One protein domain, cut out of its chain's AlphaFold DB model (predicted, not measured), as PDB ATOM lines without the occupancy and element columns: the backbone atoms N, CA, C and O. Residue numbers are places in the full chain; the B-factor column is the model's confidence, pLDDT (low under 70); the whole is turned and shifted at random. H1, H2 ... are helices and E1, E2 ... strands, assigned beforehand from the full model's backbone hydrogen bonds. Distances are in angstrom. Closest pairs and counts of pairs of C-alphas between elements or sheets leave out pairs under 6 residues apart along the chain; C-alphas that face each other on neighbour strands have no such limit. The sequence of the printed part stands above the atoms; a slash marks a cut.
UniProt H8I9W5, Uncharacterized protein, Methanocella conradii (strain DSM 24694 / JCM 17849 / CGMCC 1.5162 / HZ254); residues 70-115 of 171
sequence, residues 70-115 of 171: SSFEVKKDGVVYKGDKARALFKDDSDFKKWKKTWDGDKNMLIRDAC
ATOM      1  N   SER A  70      -6.802 -34.493  47.605       71.06
ATOM      2  CA  SER A  70      -5.480 -34.723  48.205       71.06
ATOM      3  C   SER A  70      -4.474 -35.304  47.207       71.06
ATOM      4  O   SER A  70      -3.266 -35.107  47.348       71.06
ATOM      5  N   SER A  71      -4.981 -35.965  46.162       75.25
ATOM      6  CA  SER A  71      -4.177 -36.561  45.098       75.25
ATOM      7  C   SER A  71      -3.627 -35.544  44.091       75.25
ATOM      8  O   SER A  71      -2.749 -35.896  43.305       75.25
ATOM      9  N   PHE A  72      -4.091 -34.289  44.135       82.81
ATOM     10  CA  PHE A  72      -3.631 -33.238  43.234       82.81
ATOM     11  C   PHE A  72      -2.181 -32.828  43.522       82.81
ATOM     12  O   PHE A  72      -1.835 -32.478  44.653       82.81
ATOM     13  N   GLU A  73      -1.331 -32.829  42.496       88.81
ATOM     14  CA  GLU A  73       0.094 -32.527  42.617       88.81
ATOM     15  C   GLU A  73       0.621 -31.770  41.395       88.81
ATOM     16  O   GLU A  73       0.509 -32.222  40.251       88.81
ATOM     17  N   VAL A  74       1.272 -30.633  41.641       90.31
ATOM     18  CA  VAL A  74       1.914 -29.819  40.599       90.31
ATOM     19  C   VAL A  74       3.319 -29.422  41.002       90.31
ATOM     20  O   VAL A  74       3.623 -29.235  42.178       90.31
ATOM     21  N   LYS A  75       4.168 -29.231  39.999       94.19
ATOM     22  CA  LYS A  75       5.454 -28.558  40.116       94.19
ATOM     23  C   LYS A  75       5.304 -27.151  39.558       94.19
ATOM     24  O   LYS A  75       4.987 -27.032  38.379       94.19
ATOM     25  N   LYS A  76       5.511 -26.115  40.367       92.56
ATOM     26  CA  LYS A  76       5.491 -24.709  39.938       92.56
ATOM     27  C   LYS A  76       6.802 -24.052  40.343       92.56
ATOM     28  O   LYS A  76       7.215 -24.167  41.496       92.56
ATOM     29  N   ASP A  77       7.471 -23.429  39.379       92.31
ATOM     30  CA  ASP A  77       8.795 -22.815  39.548       92.31
ATOM     31  C   ASP A  77       9.846 -23.760  40.169       92.31
ATOM     32  O   ASP A  77      10.721 -23.354  40.929       92.31
ATOM     33  N   GLY A  78       9.760 -25.055  39.847       91.19
ATOM     34  CA  GLY A  78      10.674 -26.088  40.340       91.19
ATOM     35  C   GLY A  78      10.279 -26.710  41.685       91.19
ATOM     36  O   GLY A  78      10.854 -27.730  42.065       91.19
ATOM     37  N   VAL A  79       9.275 -26.159  42.373       95.31
ATOM     38  CA  VAL A  79       8.808 -26.621  43.688       95.31
ATOM     39  C   VAL A  79       7.547 -27.466  43.543       95.31
ATOM     40  O   VAL A  79       6.639 -27.116  42.793       95.31
ATOM     41  N   VAL A  80       7.485 -28.585  44.269       94.88
ATOM     42  CA  VAL A  80       6.330 -29.490  44.274       94.88
ATOM     43  C   VAL A  80       5.329 -29.079  45.349       94.88
ATOM     44  O   VAL A  80       5.679 -28.932  46.521       94.88
ATOM     45  N   TYR A  81       4.068 -28.962  44.951       92.00
ATOM     46  CA  TYR A  81       2.933 -28.662  45.811       92.00
ATOM     47  C   TYR A  81       1.909 -29.791  45.713       92.00
ATOM     48  O   TYR A  81       1.734 -30.386  44.649       92.00
ATOM     49  N   LYS A  82       1.216 -30.069  46.824       89.94
ATOM     50  CA  LYS A  82       0.238 -31.161  46.949       89.94
ATOM     51  C   LYS A  82      -1.059 -30.689  47.590       89.94
ATOM     52  O   LYS A  82      -1.021 -29.805  48.453       89.94
ATOM     53  N   GLY A  83      -2.170 -31.307  47.200       82.44
ATOM     54  CA  GLY A  83      -3.494 -31.092  47.775       82.44
ATOM     55  C   GLY A  83      -3.857 -29.610  47.864       82.44
ATOM     56  O   GLY A  83      -3.718 -28.864  46.896       82.44
ATOM     57  N   ASP A  84      -4.246 -29.154  49.054       81.50
ATOM     58  CA  ASP A  84      -4.611 -27.753  49.322       81.50
ATOM     59  C   ASP A  84      -3.536 -26.748  48.917       81.50
ATOM     60  O   ASP A  84      -3.841 -25.697  48.361       81.50
ATOM     61  N   LYS A  85      -2.261 -27.085  49.136       86.38
ATOM     62  CA  LYS A  85      -1.152 -26.191  48.787       86.38
ATOM     63  C   LYS A  85      -0.980 -26.060  47.280       86.38
ATOM     64  O   LYS A  85      -0.574 -25.001  46.825       86.38
ATOM     65  N   ALA A  86      -1.269 -27.118  46.523       86.00
ATOM     66  CA  ALA A  86      -1.272 -27.074  45.064       86.00
ATOM     67  C   ALA A  86      -2.466 -26.272  44.537       86.00
ATOM     68  O   ALA A  86      -2.310 -25.475  43.617       86.00
ATOM     69  N   ARG A  87      -3.641 -26.446  45.152       76.06
ATOM     70  CA  ARG A  87      -4.865 -25.712  44.802       76.06
ATOM     71  C   ARG A  87      -4.722 -24.211  45.028       76.06
ATOM     72  O   ARG A  87      -5.065 -23.428  44.152       76.06
ATOM     73  N   ALA A  88      -4.128 -23.816  46.152       83.94
ATOM     74  CA  ALA A  88      -3.909 -22.415  46.507       83.94
ATOM     75  C   ALA A  88      -2.991 -21.644  45.533       83.94
ATOM     76  O   ALA A  88      -2.905 -20.421  45.616       83.94
ATOM     77  N   LEU A  89      -2.297 -22.326  44.612       85.75
ATOM     78  CA  LEU A  89      -1.450 -21.682  43.601       85.75
ATOM     79  C   LEU A  89      -2.223 -21.028  42.462       85.75
ATOM     80  O   LEU A  89      -1.613 -20.268  41.702       85.75
ATOM     81  N   PHE A  90      -3.497 -21.386  42.307       83.00
ATOM     82  CA  PHE A  90      -4.338 -20.982  41.193       83.00
ATOM     83  C   PHE A  90      -5.597 -20.323  41.739       83.00
ATOM     84  O   PHE A  90      -6.230 -20.835  42.665       83.00
ATOM     85  N   LYS A  91      -5.958 -19.172  41.170       73.50
ATOM     86  CA  LYS A  91      -7.159 -18.440  41.594       73.50
ATOM     87  C   LYS A  91      -8.444 -19.121  41.118       73.50
ATOM     88  O   LYS A  91      -9.437 -19.128  41.836       73.50
ATOM     89  N   ASP A  92      -8.414 -19.642  39.896       66.81
ATOM     90  CA  ASP A  92      -9.532 -20.277  39.208       66.81
ATOM     91  C   ASP A  92      -9.023 -21.252  38.123       66.81
ATOM     92  O   ASP A  92      -7.819 -21.364  37.859       66.81
ATOM     93  N   ASP A  93      -9.939 -21.973  37.468       69.50
ATOM     94  CA  ASP A  93      -9.607 -22.922  36.394       69.50
ATOM     95  C   ASP A  93      -8.974 -22.246  35.166       69.50
ATOM     96  O   ASP A  93      -8.147 -22.844  34.474       69.50
ATOM     97  N   SER A  94      -9.324 -20.986  34.894       71.06
ATOM     98  CA  SER A  94      -8.753 -20.223  33.781       71.06
ATOM     99  C   SER A  94      -7.277 -19.922  34.035       71.06
ATOM    100  O   SER A  94      -6.445 -20.095  33.142       71.06
ATOM    101  N   ASP A  95      -6.936 -19.531  35.261       78.44
ATOM    102  CA  ASP A  95      -5.571 -19.322  35.730       78.44
ATOM    103  C   ASP A  95      -4.758 -20.622  35.679       78.44
ATOM    104  O   ASP A  95      -3.680 -20.663  35.079       78.44
ATOM    105  N   PHE A  96      -5.328 -21.729  36.165       82.19
ATOM    106  CA  PHE A  96      -4.712 -23.050  36.033       82.19
ATOM    107  C   PHE A  96      -4.466 -23.435  34.566       82.19
ATOM    108  O   PHE A  96      -3.369 -23.869  34.209       82.19
ATOM    109  N   LYS A  97      -5.441 -23.229  33.672       79.94
ATOM    110  CA  LYS A  97      -5.303 -23.491  32.229       79.94
ATOM    111  C   LYS A  97      -4.246 -22.614  31.569       79.94
ATOM    112  O   LYS A  97      -3.568 -23.083  30.654       79.94
ATOM    113  N   LYS A  98      -4.109 -21.354  31.990       84.12
ATOM    114  CA  LYS A  98      -3.052 -20.454  31.508       84.12
ATOM    115  C   LYS A  98      -1.684 -20.950  31.957       84.12
ATOM    116  O   LYS A  98      -0.815 -21.112  31.106       84.12
ATOM    117  N   TRP A  99      -1.523 -21.279  33.236       87.75
ATOM    118  CA  TRP A  99      -0.295 -21.885  33.755       87.75
ATOM    119  C   TRP A  99       0.033 -23.214  33.063       87.75
ATOM    120  O   TRP A  99       1.178 -23.474  32.715       87.75
ATOM    121  N   LYS A 100      -0.968 -24.039  32.750       83.50
ATOM    122  CA  LYS A 100      -0.758 -25.303  32.033       83.50
ATOM    123  C   LYS A 100      -0.064 -25.117  30.674       83.50
ATOM    124  O   LYS A 100       0.621 -26.016  30.198       83.50
ATOM    125  N   LYS A 101      -0.232 -23.956  30.032       86.31
ATOM    126  CA  LYS A 101       0.440 -23.627  28.762       86.31
ATOM    127  C   LYS A 101       1.925 -23.302  28.937       86.31
ATOM    128  O   LYS A 101       2.642 -23.298  27.946       86.31
ATOM    129  N   THR A 102       2.386 -23.039  30.160       87.00
ATOM    130  CA  THR A 102       3.796 -22.779  30.480       87.00
ATOM    131  C   THR A 102       4.540 -24.049  30.890       87.00
ATOM    132  O   THR A 102       5.594 -23.957  31.513       87.00
ATOM    133  N   TRP A 103       3.979 -25.232  30.617       89.00
ATOM    134  CA  TRP A 103       4.620 -26.504  30.932       89.00
ATOM    135  C   TRP A 103       5.940 -26.672  30.189       89.00
ATOM    136  O   TRP A 103       5.993 -26.587  28.964       89.00
ATOM    137  N   ASP A 104       6.977 -26.982  30.953       87.31
ATOM    138  CA  ASP A 104       8.337 -27.207  30.467       87.31
ATOM    139  C   ASP A 104       8.961 -28.490  31.053       87.31
ATOM    140  O   ASP A 104      10.085 -28.836  30.708       87.31
ATOM    141  N   GLY A 105       8.242 -29.211  31.926       80.12
ATOM    142  CA  GLY A 105       8.705 -30.447  32.572       80.12
ATOM    143  C   GLY A 105       9.704 -30.224  33.715       80.12
ATOM    144  O   GLY A 105       9.715 -30.981  34.686       80.12
ATOM    145  N   ASP A 106      10.477 -29.143  33.665       84.75
ATOM    146  CA  ASP A 106      11.532 -28.853  34.634       84.75
ATOM    147  C   ASP A 106      11.063 -27.946  35.768       84.75
ATOM    148  O   ASP A 106      11.285 -28.251  36.944       84.75
ATOM    149  N   LYS A 107      10.389 -26.842  35.451       87.44
ATOM    150  CA  LYS A 107       9.903 -25.859  36.425       87.44
ATOM    151  C   LYS A 107       8.396 -25.930  36.593       87.44
ATOM    152  O   LYS A 107       7.922 -25.833  37.722       87.44
ATOM    153  N   ASN A 108       7.664 -26.132  35.502       90.38
ATOM    154  CA  ASN A 108       6.211 -26.141  35.469       90.38
ATOM    155  C   ASN A 108       5.691 -27.448  34.869       90.38
ATOM    156  O   ASN A 108       5.930 -27.757  33.702       90.38
ATOM    157  N   MET A 109       4.968 -28.221  35.678       91.81
ATOM    158  CA  MET A 109       4.415 -29.517  35.282       91.81
ATOM    159  C   MET A 109       3.254 -29.926  36.189       91.81
ATOM    160  O   MET A 109       3.296 -29.724  37.401       91.81
ATOM    161  N   LEU A 110       2.236 -30.569  35.619       87.44
ATOM    162  CA  LEU A 110       1.267 -31.353  36.390       87.44
ATOM    163  C   LEU A 110       1.845 -32.737  36.651       87.44
ATOM    164  O   LEU A 110       2.114 -33.477  35.709       87.44
ATOM    165  N   ILE A 111       2.027 -33.073  37.925       87.25
ATOM    166  CA  ILE A 111       2.559 -34.373  38.341       87.25
ATOM    167  C   ILE A 111       1.412 -35.375  38.474       87.25
ATOM    168  O   ILE A 111       1.509 -36.502  37.991       87.25
ATOM    169  N   ARG A 112       0.310 -34.966  39.111       84.31
ATOM    170  CA  ARG A 112      -0.878 -35.797  39.295       84.31
ATOM    171  C   ARG A 112      -2.132 -34.933  39.327       84.31
ATOM    172  O   ARG A 112      -2.169 -33.920  40.019       84.31
ATOM    173  N   ASP A 113      -3.144 -35.336  38.567       76.88
ATOM    174  CA  ASP A 113      -4.450 -34.672  38.575       76.88
ATOM    175  C   ASP A 113      -5.327 -35.212  39.717       76.88
ATOM    176  O   ASP A 113      -5.188 -36.379  40.097       76.88
ATOM    177  N   ALA A 114      -6.229 -34.382  40.246       72.62
ATOM    178  CA  ALA A 114      -7.264 -34.858  41.164       72.62
ATOM    179  C   ALA A 114      -8.446 -35.391  40.360       72.62
ATOM    180  O   ALA A 114      -9.127 -34.641  39.662       72.62
ATOM    181  N   CYS A 115      -8.698 -36.692  40.474       74.38
ATOM    182  CA  CYS A 115      -9.802 -37.340  39.779       74.38
ATOM    183  C   CYS A 115     -10.940 -37.657  40.756       74.38
ATOM    184  O   CYS A 115     -10.716 -38.081  41.892       74.38
TER     185      CYS A 115
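What this domain is: This is residues 70 to 115 of the 171 residues of an uncharacterized protein of Methanocella conradii (strain DSM 24694 / JCM 17849 / CGMCC 1.5162 / HZ254) (UniProt H8I9W5). A small three-stranded sheet has the short helix H1 near one end, while H2 sits off it on a loop folding back to E3. The 46 printed residues hold E1, E2, H1, H2, E3 in order, class mixed. The sheet, E2 - E1 - E3, is antiparallel; the whole is compact, radius of gyration of the C-alphas 9.5 A, spans 24 by 20 by 17 A.

How they stand to each other: E1, residues 73 to 76, and E2, residues 79 to 82, form an antiparallel hairpin; N 81 and O 74 are 2.8 A apart. H1, residues 83 to 87, is on the sheet, height 6.5 A. H2, residues 93 to 100, apart from H1, only grazes the sheet with residues 99 to 100. E3, residues 109 to 112, is antiparallel to E1; N 75 and O 109 are 2.8 A apart. In H1 and H2 every O i to N i+4 pair is within hydrogen-bond range. E2, H1, H2 and E3 make a split strand-helix-strand unit, E1 between its strands, crossover right-handed.

Where its parts are: C-alpha 73 is at (0.094, -32.527, 42.617), C-alpha 112 at (-0.878, -35.797, 39.295). E2 measures 10.2 A, H2 10.1 A.

The domain as a whole: The printed part has no cut and no long link; pLDDT is under 70 at residues 92 to 93.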